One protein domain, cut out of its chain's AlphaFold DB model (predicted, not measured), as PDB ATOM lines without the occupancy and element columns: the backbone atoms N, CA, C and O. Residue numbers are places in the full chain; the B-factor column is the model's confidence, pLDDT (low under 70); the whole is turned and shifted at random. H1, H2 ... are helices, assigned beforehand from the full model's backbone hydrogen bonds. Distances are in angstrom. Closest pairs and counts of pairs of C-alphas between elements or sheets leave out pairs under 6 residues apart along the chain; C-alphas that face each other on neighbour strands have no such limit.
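What this domain is: This is residues 2 to 87 of the 151 residues of an uncharacterized protein of Chitiniphilus eburneus (UniProt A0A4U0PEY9). Four helices form a compact, rounded body: H2 and H3 spread from a tight turn like a V, H4 packs against both and runs side by side with H2, and short H1 reaches across the open end of the V from H2 to H3. A long link, residues 15 to 29, leads from H1 to the first residue of H2. The printed part has 86 residues, with H1, H2, H3 and H4 in that order along the chain and no named strand; the class is all helix. The radius of gyration of the C-alphas is 11.7 A, and the C-alphas span 34 by 26 by 22 A.

How they stand to each other: H1, residues 7 to 14, only just touches H2, residues 30 to 47, with 3 pairs of C-alphas within 8 A. Their closest C-alphas, those of Tyr 7 and Ile 34, are 5.6 A apart, and H2 touches H1 with residues 33 to 37 alone. The two run the same way at a steep tilt of 62 degrees. H1 also touches H3, residues 50 to 62, about perpendicular at 74 degrees; the closest C-alphas are those of Leu 14 and Leu 58, 6.5 A apart. H2 and H3 touch through residues 41 to 45 and 52 to 56 alone, closest at the C-alphas of Ile 45 and Ala 53, 5.2 A apart. They run opposite ways at a steep tilt of 52 degrees. H4, residues 69 to 82, touches H2 at a shallow tilt of 7 degrees, the same way, with the C-alphas of Ile 42 and Leu 76 closest at 5.5 A. H4 touches H3 at a steep tilt of 47 degrees, opposite ways, with the C-alphas of Gly 56 and Leu 76 closest at 5.8 A. H1 and H4 are apart. H2 and H3 are the hubs, touching three helices each, and the helix packing is mostly crossed, with 1 of 5 touching pairs at a shallow tilt. In H1, H2, H3 and H4 every backbone O i to N i+4 pair is within hydrogen-bond range.

Where its parts are: H1 begins at C-alpha 7, (42.548, 31.937, -9.796). H2, the longest helix with 18 residues, measures 25.9 A from C-alpha 30 at (48.161, 32.585, -4.036) to C-alpha 47. H3 measures 18.1 A, and H4 measures 20.0 A, ending at C-alpha 82, (28.588, 52.065, -12.424).

The domain as a whole: The two C-alphas farthest apart, those of Asp 28 and Ala 85, are 35.4 A apart. The printed part has no cut. The link from H2 to H3 is tight, that from H3 to H4 short, and that from H1 to H2 long. The mean pLDDT of the printed part is 90.9; residues 2, 23 and 25 to 26 are under 70.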
ATOM      1  N   HIS A   2      35.293  24.626   0.790       64.25
ATOM      2  CA  HIS A   2      36.728  24.712   0.498       64.25
ATOM      3  C   HIS A   2      37.070  26.145   0.075       64.25
ATOM      4  O   HIS A   2      36.323  26.743  -0.702       64.25
ATOM      5  N   ALA A   3      38.140  26.706   0.633       80.56
ATOM      6  CA  ALA A   3      38.614  28.033   0.261       80.56
ATOM      7  C   ALA A   3      39.161  28.000  -1.176       80.56
ATOM      8  O   ALA A   3      39.821  27.040  -1.576       80.56
ATOM      9  N   ILE A   4      38.812  29.008  -1.975       84.12
ATOM     10  CA  ILE A   4      39.331  29.170  -3.331       84.12
ATOM     11  C   ILE A   4      40.541  30.086  -3.241       84.12
ATOM     12  O   ILE A   4      40.392  31.304  -3.154       84.12
ATOM     13  N   ASP A   5      41.725  29.480  -3.275       82.38
ATOM     14  CA  ASP A   5      42.984  30.171  -2.980       82.38
ATOM     15  C   ASP A   5      43.821  30.469  -4.233       82.38
ATOM     16  O   ASP A   5      44.775  31.242  -4.158       82.38
ATOM     17  N   THR A   6      43.444  29.919  -5.397       83.44
ATOM     18  CA  THR A   6      44.049  30.238  -6.703       83.44
ATOM     19  C   THR A   6      43.017  30.691  -7.743       83.44
ATOM     20  O   THR A   6      41.830  30.355  -7.657       83.44
ATOM     21  N   TYR A   7      43.452  31.461  -8.745       83.06
ATOM     22  CA  TYR A   7      42.548  31.937  -9.796       83.06
ATOM     23  C   TYR A   7      42.112  30.808 -10.736       83.06
ATOM     24  O   TYR A   7      41.013  30.872 -11.270       83.06
ATOM     25  N   GLU A   8      42.906  29.747 -10.899       86.81
ATOM     26  CA  GLU A   8      42.512  28.557 -11.656       86.81
ATOM     27  C   GLU A   8      41.379  27.812 -10.944       86.81
ATOM     28  O   GLU A   8      40.430  27.361 -11.584       86.81
ATOM     29  N   ALA A   9      41.443  27.711  -9.611       89.44
ATOM     30  CA  ALA A   9      40.353  27.155  -8.818       89.44
ATOM     31  C   ALA A   9      39.095  28.032  -8.917       89.44
ATOM     32  O   ALA A   9      37.991  27.501  -9.041       89.44
ATOM     33  N   LEU A  10      39.260  29.360  -8.930       90.94
ATOM     34  CA  LEU A  10      38.153  30.285  -9.160       90.94
ATOM     35  C   LEU A  10      37.562  30.115 -10.561       90.94
ATOM     36  O   LEU A  10      36.351  29.982 -10.681       90.94
ATOM     37  N   GLY A  11      38.395  30.056 -11.598       91.19
ATOM     38  CA  GLY A  11      37.967  29.842 -12.979       91.19
ATOM     39  C   GLY A  11      37.159  28.557 -13.122       91.19
ATOM     40  O   GLY A  11      36.030  28.594 -13.592       91.19
ATOM     41  N   ARG A  12      37.649  27.438 -12.573       92.75
ATOM     42  CA  ARG A  12      36.903  26.163 -12.552       92.75
ATOM     43  C   ARG A  12      35.574  26.255 -11.804       92.75
ATOM     44  O   ARG A  12      34.589  25.671 -12.235       92.75
ATOM     45  N   PHE A  13      35.529  26.971 -10.681       93.06
ATOM     46  CA  PHE A  13      34.297  27.152  -9.911       93.06
ATOM     47  C   PHE A  13      33.269  28.023 -10.653       93.06
ATOM     48  O   PHE A  13      32.055  27.786 -10.603       93.06
ATOM     49  N   LEU A  14      33.747  29.051 -11.353       93.44
ATOM     50  CA  LEU A  14      32.907  29.935 -12.151       93.44
ATOM     51  C   LEU A  14      32.528  29.329 -13.506       93.44
ATOM     52  O   LEU A  14      31.483  29.725 -14.011       93.44
ATOM     53  N   ASP A  15      33.261  28.316 -13.974       93.62
ATOM     54  CA  ASP A  15      33.245  27.796 -15.349       93.62
ATOM     55  C   ASP A  15      33.716  28.854 -16.364       93.62
ATOM     56  O   ASP A  15      33.078  29.122 -17.375       93.62
ATOM     57  N   GLU A  16      34.827  29.519 -16.029       93.31
ATOM     58  CA  GLU A  16      35.372  30.666 -16.756       93.31
ATOM     59  C   GLU A  16      36.884  30.585 -16.940       93.31
ATOM     60  O   GLU A  16      37.620  30.220 -16.018       93.31
ATOM     61  N   ASP A  17      37.358  31.041 -18.102       89.75
ATOM     62  CA  ASP A  17      38.778  31.303 -18.312       89.75
ATOM     63  C   ASP A  17      39.149  32.705 -17.803       89.75
ATOM     64  O   ASP A  17      38.778  33.737 -18.371       89.75
ATOM     65  N   LEU A  18      39.902  32.734 -16.704       90.94
ATOM     66  CA  LEU A  18      40.351  33.963 -16.054       90.94
ATOM     67  C   LEU A  18      41.771  34.378 -16.463       90.94
ATOM     68  O   LEU A  18      42.237  35.422 -16.002       90.94
ATOM     69  N   ALA A  19      42.451  33.620 -17.334       86.94
ATOM     70  CA  ALA A  19      43.855  33.848 -17.690       86.94
ATOM     71  C   ALA A  19      44.107  35.259 -18.242       86.94
ATOM     72  O   ALA A  19      45.119  35.886 -17.939       86.94
ATOM     73  N   ARG A  20      43.145  35.825 -18.980       87.06
ATOM     74  CA  ARG A  20      43.229  37.196 -19.519       87.06
ATOM     75  C   ARG A  20      43.331  38.290 -18.445       87.06
ATOM     76  O   ARG A  20      43.814  39.392 -18.717       87.06
ATOM     77  N   PHE A  21      42.850  38.007 -17.236       87.00
ATOM     78  CA  PHE A  21      42.931  38.918 -16.101       87.00
ATOM     79  C   PHE A  21      44.150  38.637 -15.223       87.00
ATOM     80  O   PHE A  21      44.448  39.467 -14.364       87.00
ATOM     81  N   ASP A  22      44.873  37.530 -15.432       80.31
ATOM     82  CA  ASP A  22      46.067  37.237 -14.647       80.31
ATOM     83  C   ASP A  22      47.151  38.273 -14.957       80.31
ATOM     84  O   ASP A  22      47.518  38.536 -16.107       80.31
ATOM     85  N   CYS A  23      47.596  38.959 -13.912       67.94
ATOM     86  CA  CYS A  23      48.770  39.815 -13.946       67.94
ATOM     87  C   CYS A  23      49.769  39.173 -13.009       67.94
ATOM     88  O   CYS A  23      49.551  39.237 -11.804       67.94
ATOM     89  N   ASN A  24      50.845  38.599 -13.544       70.69
ATOM     90  CA  ASN A  24      51.985  38.130 -12.756       70.69
ATOM     91  C   ASN A  24      52.329  39.169 -11.674       70.69
ATOM     92  O   ASN A  24      52.893  40.218 -12.010       70.69
ATOM     93  N   PRO A  25      51.935  38.958 -10.404       69.06
ATOM     94  CA  PRO A  25      52.136  39.981  -9.402       69.06
ATOM     95  C   PRO A  25      53.612  40.017  -8.999       69.06
ATOM     96  O   PRO A  25      54.320  39.023  -9.161       69.06
ATOM     97  N   PRO A  26      54.083  41.127  -8.406       69.44
ATOM     98  CA  PRO A  26      55.464  41.234  -7.939       69.44
ATOM     99  C   PRO A  26      55.841  40.185  -6.881       69.44
ATOM    100  O   PRO A  26      57.015  39.870  -6.719       69.44
ATOM    101  N   ILE A  27      54.849  39.666  -6.145       75.44
ATOM    102  CA  ILE A  27      55.007  38.642  -5.110       75.44
ATOM    103  C   ILE A  27      54.154  37.435  -5.497       75.44
ATOM    104  O   ILE A  27      52.925  37.536  -5.542       75.44
ATOM    105  N   ASP A  28      54.794  36.289  -5.721       79.12
ATOM    106  CA  ASP A  28      54.114  35.035  -6.055       79.12
ATOM    107  C   ASP A  28      53.530  34.378  -4.794       79.12
ATOM    108  O   ASP A  28      54.131  33.510  -4.163       79.12
ATOM    109  N   HIS A  29      52.356  34.862  -4.378       82.50
ATOM    110  CA  HIS A  29      51.576  34.289  -3.282       82.50
ATOM    111  C   HIS A  29      50.109  34.094  -3.713       82.50
ATOM    112  O   HIS A  29      49.487  35.064  -4.162       82.50
ATOM    113  N   PRO A  30      49.498  32.906  -3.515       80.00
ATOM    114  CA  PRO A  30      48.161  32.585  -4.036       80.00
ATOM    115  C   PRO A  30      47.069  33.607  -3.669       80.00
ATOM    116  O   PRO A  30      46.365  34.129  -4.533       80.00
ATOM    117  N   ALA A  31      47.005  34.004  -2.394       81.38
ATOM    118  CA  ALA A  31      46.031  34.996  -1.928       81.38
ATOM    119  C   ALA A  31      46.223  36.397  -2.549       81.38
ATOM    120  O   ALA A  31      45.240  37.105  -2.772       81.38
ATOM    121  N   LEU A  32      47.468  36.802  -2.838       83.38
ATOM    122  CA  LEU A  32      47.756  38.092  -3.478       83.38
ATOM    123  C   LEU A  32      47.401  38.051  -4.964       83.38
ATOM    124  O   LEU A  32      46.817  39.006  -5.472       83.38
ATOM    125  N   ARG A  33      47.658  36.918  -5.635       83.88
ATOM    126  CA  ARG A  33      47.247  36.683  -7.027       83.88
ATOM    127  C   ARG A  33      45.740  36.824  -7.202       83.88
ATOM    128  O   ARG A  33      45.306  37.589  -8.057       83.88
ATOM    129  N   ILE A  34      44.938  36.165  -6.358       85.44
ATOM    130  CA  ILE A  34      43.471  36.308  -6.396       85.44
ATOM    131  C   ILE A  34      43.037  37.753  -6.142       85.44
ATOM    132  O   ILE A  34      42.140  38.250  -6.825       85.44
ATOM    133  N   SER A  35      43.643  38.436  -5.167       86.38
ATOM    134  CA  SER A  35      43.280  39.824  -4.869       86.38
ATOM    135  C   SER A  35      43.554  40.740  -6.066       86.38
ATOM    136  O   SER A  35      42.670  41.493  -6.474       86.38
ATOM    137  N   HIS A  36      44.736  40.628  -6.679       88.81
ATOM    138  CA  HIS A  36      45.112  41.405  -7.863       88.81
ATOM    139  C   HIS A  36      44.242  41.073  -9.081       88.81
ATOM    140  O   HIS A  36      43.822  41.976  -9.805       88.81
ATOM    141  N   LEU A  37      43.906  39.795  -9.284       90.25
ATOM    142  CA  LEU A  37      42.942  39.374 -10.299       90.25
ATOM    143  C   LEU A  37      41.596  40.086 -10.097       90.25
ATOM    144  O   LEU A  37      41.040  40.654 -11.036       90.25
ATOM    145  N   GLY A  38      41.098  40.106  -8.856       92.50
ATOM    146  CA  GLY A  38      39.877  40.818  -8.485       92.50
ATOM    147  C   GLY A  38      39.951  42.309  -8.818       92.50
ATOM    148  O   GLY A  38      39.029  42.851  -9.425       92.50
ATOM    149  N   GLU A  39      41.061  42.971  -8.491       93.50
ATOM    150  CA  GLU A  39      41.295  44.381  -8.829       93.50
ATOM    151  C   GLU A  39      41.314  44.631 -10.341       93.50
ATOM    152  O   GLU A  39      40.726  45.611 -10.810       93.50
ATOM    153  N   ARG A  40      41.913  43.728 -11.124       94.38
ATOM    154  CA  ARG A  40      41.918  43.820 -12.590       94.38
ATOM    155  C   ARG A  40      40.543  43.624 -13.199       94.38
ATOM    156  O   ARG A  40      40.181  44.379 -14.103       94.38
ATOM    157  N   ILE A  41      39.758  42.671 -12.701       96.25
ATOM    158  CA  ILE A  41      38.365  42.496 -13.125       96.25
ATOM    159  C   ILE A  41      37.578  43.774 -12.805       96.25
ATOM    160  O   ILE A  41      36.926  44.330 -13.685       96.25
ATOM    161  N   ILE A  42      37.711  44.312 -11.587       97.12
ATOM    162  CA  ILE A  42      37.072  45.572 -11.171       97.12
ATOM    163  C   ILE A  42      37.442  46.728 -12.110       97.12
ATOM    164  O   ILE A  42      36.562  47.484 -12.529       97.12
ATOM    165  N   ALA A  43      38.725  46.885 -12.437       96.88
ATOM    166  CA  ALA A  43      39.189  47.915 -13.359       96.88
ATOM    167  C   ALA A  43      38.596  47.720 -14.763       96.88
ATOM    168  O   ALA A  43      38.056  48.665 -15.334       96.88
ATOM    169  N   SER A  44      38.614  46.493 -15.282       97.31
ATOM    170  CA  SER A  44      38.100  46.160 -16.617       97.31
ATOM    171  C   SER A  44      36.595  46.428 -16.731       97.31
ATOM    172  O   SER A  44      36.159  47.071 -17.687       97.31
ATOM    173  N   ILE A  45      35.809  46.079 -15.701       98.25
ATOM    174  CA  ILE A  45      34.385  46.445 -15.612       98.25
ATOM    175  C   ILE A  45      34.231  47.956 -15.753       98.25
ATOM    176  O   ILE A  45      33.445  48.426 -16.571       98.25
ATOM    177  N   ARG A  46      35.000  48.745 -14.989       97.44
ATOM    178  CA  ARG A  46      34.922  50.214 -15.046       97.44
ATOM    179  C   ARG A  46      35.237  50.760 -16.435       97.44
ATOM    180  O   ARG A  46      34.643  51.775 -16.798       97.44
ATOM    181  N   PHE A  47      36.083  50.094 -17.217       97.06
ATOM    182  CA  PHE A  47      36.369  50.454 -18.609       97.06
ATOM    183  C   PHE A  47      35.319  49.987 -19.623       97.06
ATOM    184  O   PHE A  47      35.390  50.383 -20.780       97.06
ATOM    185  N   GLY A  48      34.296  49.246 -19.196       97.06
ATOM    186  CA  GLY A  48      33.201  48.824 -20.067       97.06
ATOM    187  C   GLY A  48      33.337  47.404 -20.616       97.06
ATOM    188  O   GLY A  48      32.588  47.043 -21.516       97.06
ATOM    189  N   ASP A  49      34.273  46.605 -20.098       97.81
ATOM    190  CA  ASP A  49      34.485  45.222 -20.531       97.81
ATOM    191  C   ASP A  49      33.311  44.326 -20.091       97.81
ATOM    192  O   ASP A  49      33.100  44.085 -18.896       97.81
ATOM    193  N   ALA A  50      32.532  43.853 -21.067       96.75
ATOM    194  CA  ALA A  50      31.330  43.049 -20.845       96.75
ATOM    195  C   ALA A  50      31.640  41.675 -20.233       96.75
ATOM    196  O   ALA A  50      30.926  41.214 -19.347       96.75
ATOM    197  N   ASP A  51      32.737  41.047 -20.639       96.19
ATOM    198  CA  ASP A  51      33.149  39.754 -20.097       96.19
ATOM    199  C   ASP A  51      33.647  39.896 -18.654       96.19
ATOM    200  O   ASP A  51      33.349  39.057 -17.805       96.19
ATOM    201  N   ALA A  52      34.345  40.992 -18.334       97.50
ATOM    202  CA  ALA A  52      34.701  41.295 -16.949       97.50
ATOM    203  C   ALA A  52      33.452  41.529 -16.088       97.50
ATOM    204  O   ALA A  52      33.410  41.096 -14.935       97.50
ATOM    205  N   ALA A  53      32.422  42.184 -16.643       98.19
ATOM    206  CA  ALA A  53      31.144  42.369 -15.959       98.19
ATOM    207  C   ALA A  53      30.454  41.028 -15.696       98.19
ATOM    208  O   ALA A  53      30.061  40.775 -14.558       98.19
ATOM    209  N   ARG A  54      30.416  40.142 -16.693       97.75
ATOM    210  CA  ARG A  54      29.877  38.782 -16.580       97.75
ATOM    211  C   ARG A  54      30.584  37.967 -15.496       97.75
ATOM    212  O   ARG A  54      29.933  37.428 -14.602       97.75
ATOM    213  N   VAL A  55      31.920  37.952 -15.491       97.38
ATOM    214  CA  VAL A  55      32.714  37.305 -14.427       97.38
ATOM    215  C   VAL A  55      32.409  37.924 -13.061       97.38
ATOM    216  O   VAL A  55      32.202  37.204 -12.083       97.38
ATOM    217  N   GLY A  56      32.328  39.254 -12.981       97.69
ATOM    218  CA  GLY A  56      31.943  39.956 -11.760       97.69
ATOM    219  C   GLY A  56      30.574  39.514 -11.242       97.69
ATOM    220  O   GLY A  56      30.446  39.201 -10.060       97.69
ATOM    221  N   CYS A  57      29.572  39.429 -12.119       98.38
ATOM    222  CA  CYS A  57      28.240  38.924 -11.798       98.38
ATOM    223  C   CYS A  57      28.299  37.488 -11.270       98.38
ATOM    224  O   CYS A  57      27.742  37.218 -10.207       98.38
ATOM    225  N   LEU A  58      29.028  36.590 -11.939       98.06
ATOM    226  CA  LEU A  58      29.195  35.201 -11.503       98.06
ATOM    227  C   LEU A  58      29.825  35.096 -10.110       98.06
ATOM    228  O   LEU A  58      29.353  34.306  -9.294       98.06
ATOM    229  N   VAL A  59      30.836  35.916  -9.802       97.00
ATOM    230  CA  VAL A  59      31.418  35.979  -8.452       97.00
ATOM    231  C   VAL A  59      30.373  36.414  -7.425       97.00
ATOM    232  O   VAL A  59      30.305  35.826  -6.346       97.00
ATOM    233  N   LEU A  60      29.541  37.415  -7.730       97.69
ATOM    234  CA  LEU A  60      28.516  37.855  -6.782       97.69
ATOM    235  C   LEU A  60      27.431  36.793  -6.571       97.69
ATOM    236  O   LEU A  60      27.011  36.610  -5.433       97.69
ATOM    237  N   ILE A  61      27.002  36.118  -7.644       97.75
ATOM    238  CA  ILE A  61      25.913  35.129  -7.661       97.75
ATOM    239  C   ILE A  61      26.346  33.817  -6.997       97.75
ATOM    240  O   ILE A  61      25.682  33.348  -6.075       97.75
ATOM    241  N   LYS A  62      27.464  33.230  -7.449       96.19
ATOM    242  CA  LYS A  62      27.966  31.940  -6.946       96.19
ATOM    243  C   LYS A  62      28.652  32.060  -5.582       96.19
ATOM    244  O   LYS A  62      28.837  31.056  -4.904       96.19
ATOM    245  N   ASP A  63      29.013  33.280  -5.182       93.56
ATOM    246  CA  ASP A  63      29.485  33.626  -3.839       93.56
ATOM    247  C   ASP A  63      30.664  32.775  -3.323       93.56
ATOM    248  O   ASP A  63      30.615  32.235  -2.215       93.56
ATOM    249  N   PRO A  64      31.763  32.652  -4.093       93.12
ATOM    250  CA  PRO A  64      32.903  31.838  -3.698       93.12
ATOM    251  C   PRO A  64      33.544  32.335  -2.395       93.12
ATOM    252  O   PRO A  64      33.593  33.541  -2.108       93.12
ATOM    253  N   ALA A  65      34.090  31.405  -1.613       91.12
ATOM    254  CA  ALA A  65      34.902  31.716  -0.442       91.12
ATOM    255  C   ALA A  65      36.317  32.114  -0.889       91.12
ATOM    256  O   ALA A  65      37.163  31.255  -1.114       91.12
ATOM    257  N   LEU A  66      36.544  33.420  -1.048       89.12
ATOM    258  CA  LEU A  66      37.806  33.993  -1.523       89.12
ATOM    259  C   LEU A  66      38.635  34.598  -0.376       89.12
ATOM    260  O   LEU A  66      38.057  35.238   0.517       89.12
ATOM    261  N   PRO A  67      39.976  34.544  -0.456       85.75
ATOM    262  CA  PRO A  67      40.854  35.459   0.260       85.75
ATOM    263  C   PRO A  67      40.420  36.904   0.013       85.75
ATOM    264  O   PRO A  67      40.147  37.301  -1.119       85.75
ATOM    265  N   PHE A  68      40.290  37.684   1.087       87.00
ATOM    266  CA  PHE A  68      39.783  39.062   1.020       87.00
ATOM    267  C   PHE A  68      38.418  39.192   0.318       87.00
ATOM    268  O   PHE A  68      38.068  40.270  -0.163       87.00
ATOM    269  N   GLY A  69      37.608  38.124   0.300       88.31
ATOM    270  CA  GLY A  69      36.373  38.058  -0.482       88.31
ATOM    271  C   GLY A  69      35.403  39.201  -0.203       88.31
ATOM    272  O   GLY A  69      34.772  39.701  -1.125       88.31
ATOM    273  N   LYS A  70      35.361  39.699   1.038       91.69
ATOM    274  CA  LYS A  70      34.585  40.894   1.406       91.69
ATOM    275  C   LYS A  70      34.992  42.119   0.578       91.69
ATOM    276  O   LYS A  70      34.133  42.812   0.048       91.69
ATOM    277  N   VAL A  71      36.296  42.384   0.462       92.88
ATOM    278  CA  VAL A  71      36.842  43.532  -0.283       92.88
ATOM    279  C   VAL A  71      36.606  43.350  -1.780       92.88
ATOM    280  O   VAL A  71      36.096  44.267  -2.425       92.88
ATOM    281  N   VAL A  72      36.894  42.155  -2.304       93.81
ATOM    282  CA  VAL A  72      36.723  41.823  -3.727       93.81
ATOM    283  C   VAL A  72      35.255  41.948  -4.149       93.81
ATOM    284  O   VAL A  72      34.947  42.701  -5.073       93.81
ATOM    285  N   LYS A  73      34.323  41.300  -3.438       96.00
ATOM    286  CA  LYS A  73      32.884  41.315  -3.760       96.00
ATOM    287  C   LYS A  73      32.283  42.714  -3.650       96.00
ATOM    288  O   LYS A  73      31.569  43.147  -4.553       96.00
ATOM    289  N   SER A  74      32.626  43.469  -2.603       97.12
ATOM    290  CA  SER A  74      32.238  44.881  -2.492       97.12
ATOM    291  C   SER A  74      32.758  45.722  -3.663       97.12
ATOM    292  O   SER A  74      32.026  46.551  -4.208       97.12
ATOM    293  N   GLY A  75      34.016  45.527  -4.067       97.62
ATOM    294  CA  GLY A  75      34.615  46.232  -5.198       97.62
ATOM    295  C   GLY A  75      33.913  45.926  -6.524       97.62
ATOM    296  O   GLY A  75      33.574  46.857  -7.261       97.62
ATOM    297  N   LEU A  76      33.626  44.647  -6.778       98.00
ATOM    298  CA  LEU A  76      32.879  44.178  -7.947       98.00
ATOM    299  C   LEU A  76      31.465  44.763  -7.978       98.00
ATOM    300  O   LEU A  76      31.086  45.378  -8.972       98.00
ATOM    301  N   ALA A  77      30.715  44.675  -6.874       98.38
ATOM    302  CA  ALA A  77      29.366  45.233  -6.783       98.38
ATOM    303  C   ALA A  77      29.341  46.741  -7.084       98.38
ATOM    304  O   ALA A  77      28.480  47.222  -7.826       98.38
ATOM    305  N   ARG A  78      30.322  47.505  -6.584       98.56
ATOM    306  CA  ARG A  78      30.443  48.942  -6.886       98.56
ATOM    307  C   ARG A  78      30.779  49.215  -8.351       98.56
ATOM    308  O   ARG A  78      30.229  50.167  -8.902       98.56
ATOM    309  N   ALA A  79      31.667  48.429  -8.961       98.44
ATOM    310  CA  ALA A  79      32.031  48.578 -10.370       98.44
ATOM    311  C   ALA A  79      30.849  48.248 -11.292       98.44
ATOM    312  O   ALA A  79      30.496  49.052 -12.152       98.44
ATOM    313  N   LEU A  80      30.163  47.133 -11.034       98.69
ATOM    314  CA  LEU A  80      28.942  46.732 -11.735       98.69
ATOM    315  C   LEU A  80      27.849  47.797 -11.616       98.69
ATOM    316  O   LEU A  80      27.188  48.134 -12.596       98.69
ATOM    317  N   ARG A  81      27.715  48.424 -10.444       98.38
ATOM    318  CA  ARG A  81      26.744  49.505 -10.217       98.38
ATOM    319  C   ARG A  81      26.994  50.732 -11.098       98.38
ATOM    320  O   ARG A  81      26.050  51.454 -11.411       98.38
ATOM    321  N   GLN A  82      28.240  50.986 -11.491       97.81
ATOM    322  CA  GLN A  82      28.588  52.065 -12.424       97.81
ATOM    323  C   GLN A  82      28.329  51.679 -13.889       97.81
ATOM    324  O   GLN A  82      28.286  52.550 -14.754       97.81
ATOM    325  N   ARG A  83      28.151  50.385 -14.173       97.69
ATOM    326  CA  ARG A  83      28.072  49.806 -15.520       97.69
ATOM    327  C   ARG A  83      26.888  48.848 -15.667       97.69
ATOM    328  O   ARG A  83      26.982  47.821 -16.322       97.69
ATOM    329  N   VAL A  84      25.741  49.215 -15.096       97.44
ATOM    330  CA  VAL A  84      24.523  48.378 -15.058       97.44
ATOM    331  C   VAL A  84      24.009  47.984 -16.446       97.44
ATOM    332  O   VAL A  84      23.334  46.965 -16.580       97.44
ATOM    333  N   ALA A  85      24.335  48.763 -17.479       97.62
ATOM    334  CA  ALA A  85      24.010  48.441 -18.868       97.62
ATOM    335  C   ALA A  85      24.709  47.169 -19.386       97.62
ATOM    336  O   ALA A  85      24.215  46.569 -20.331       97.62
ATOM    337  N   LEU A  86      25.816  46.743 -18.764       98.00
ATOM    338  CA  LEU A  86      26.528  45.508 -19.113       98.00
ATOM    339  C   LEU A  86      25.914  44.255 -18.477       98.00
ATOM    340  O   LEU A  86      26.368  43.154 -18.756       98.00
ATOM    341  N   ILE A  87      24.926  44.420 -17.594       98.38
ATOM    342  CA  ILE A  87      24.346  43.326 -16.816       98.38
ATOM    343  C   ILE A  87      23.034  42.910 -17.476       98.38
ATOM    344  O   ILE A  87      22.103  43.720 -17.599       98.38
TER     345      ILE A  87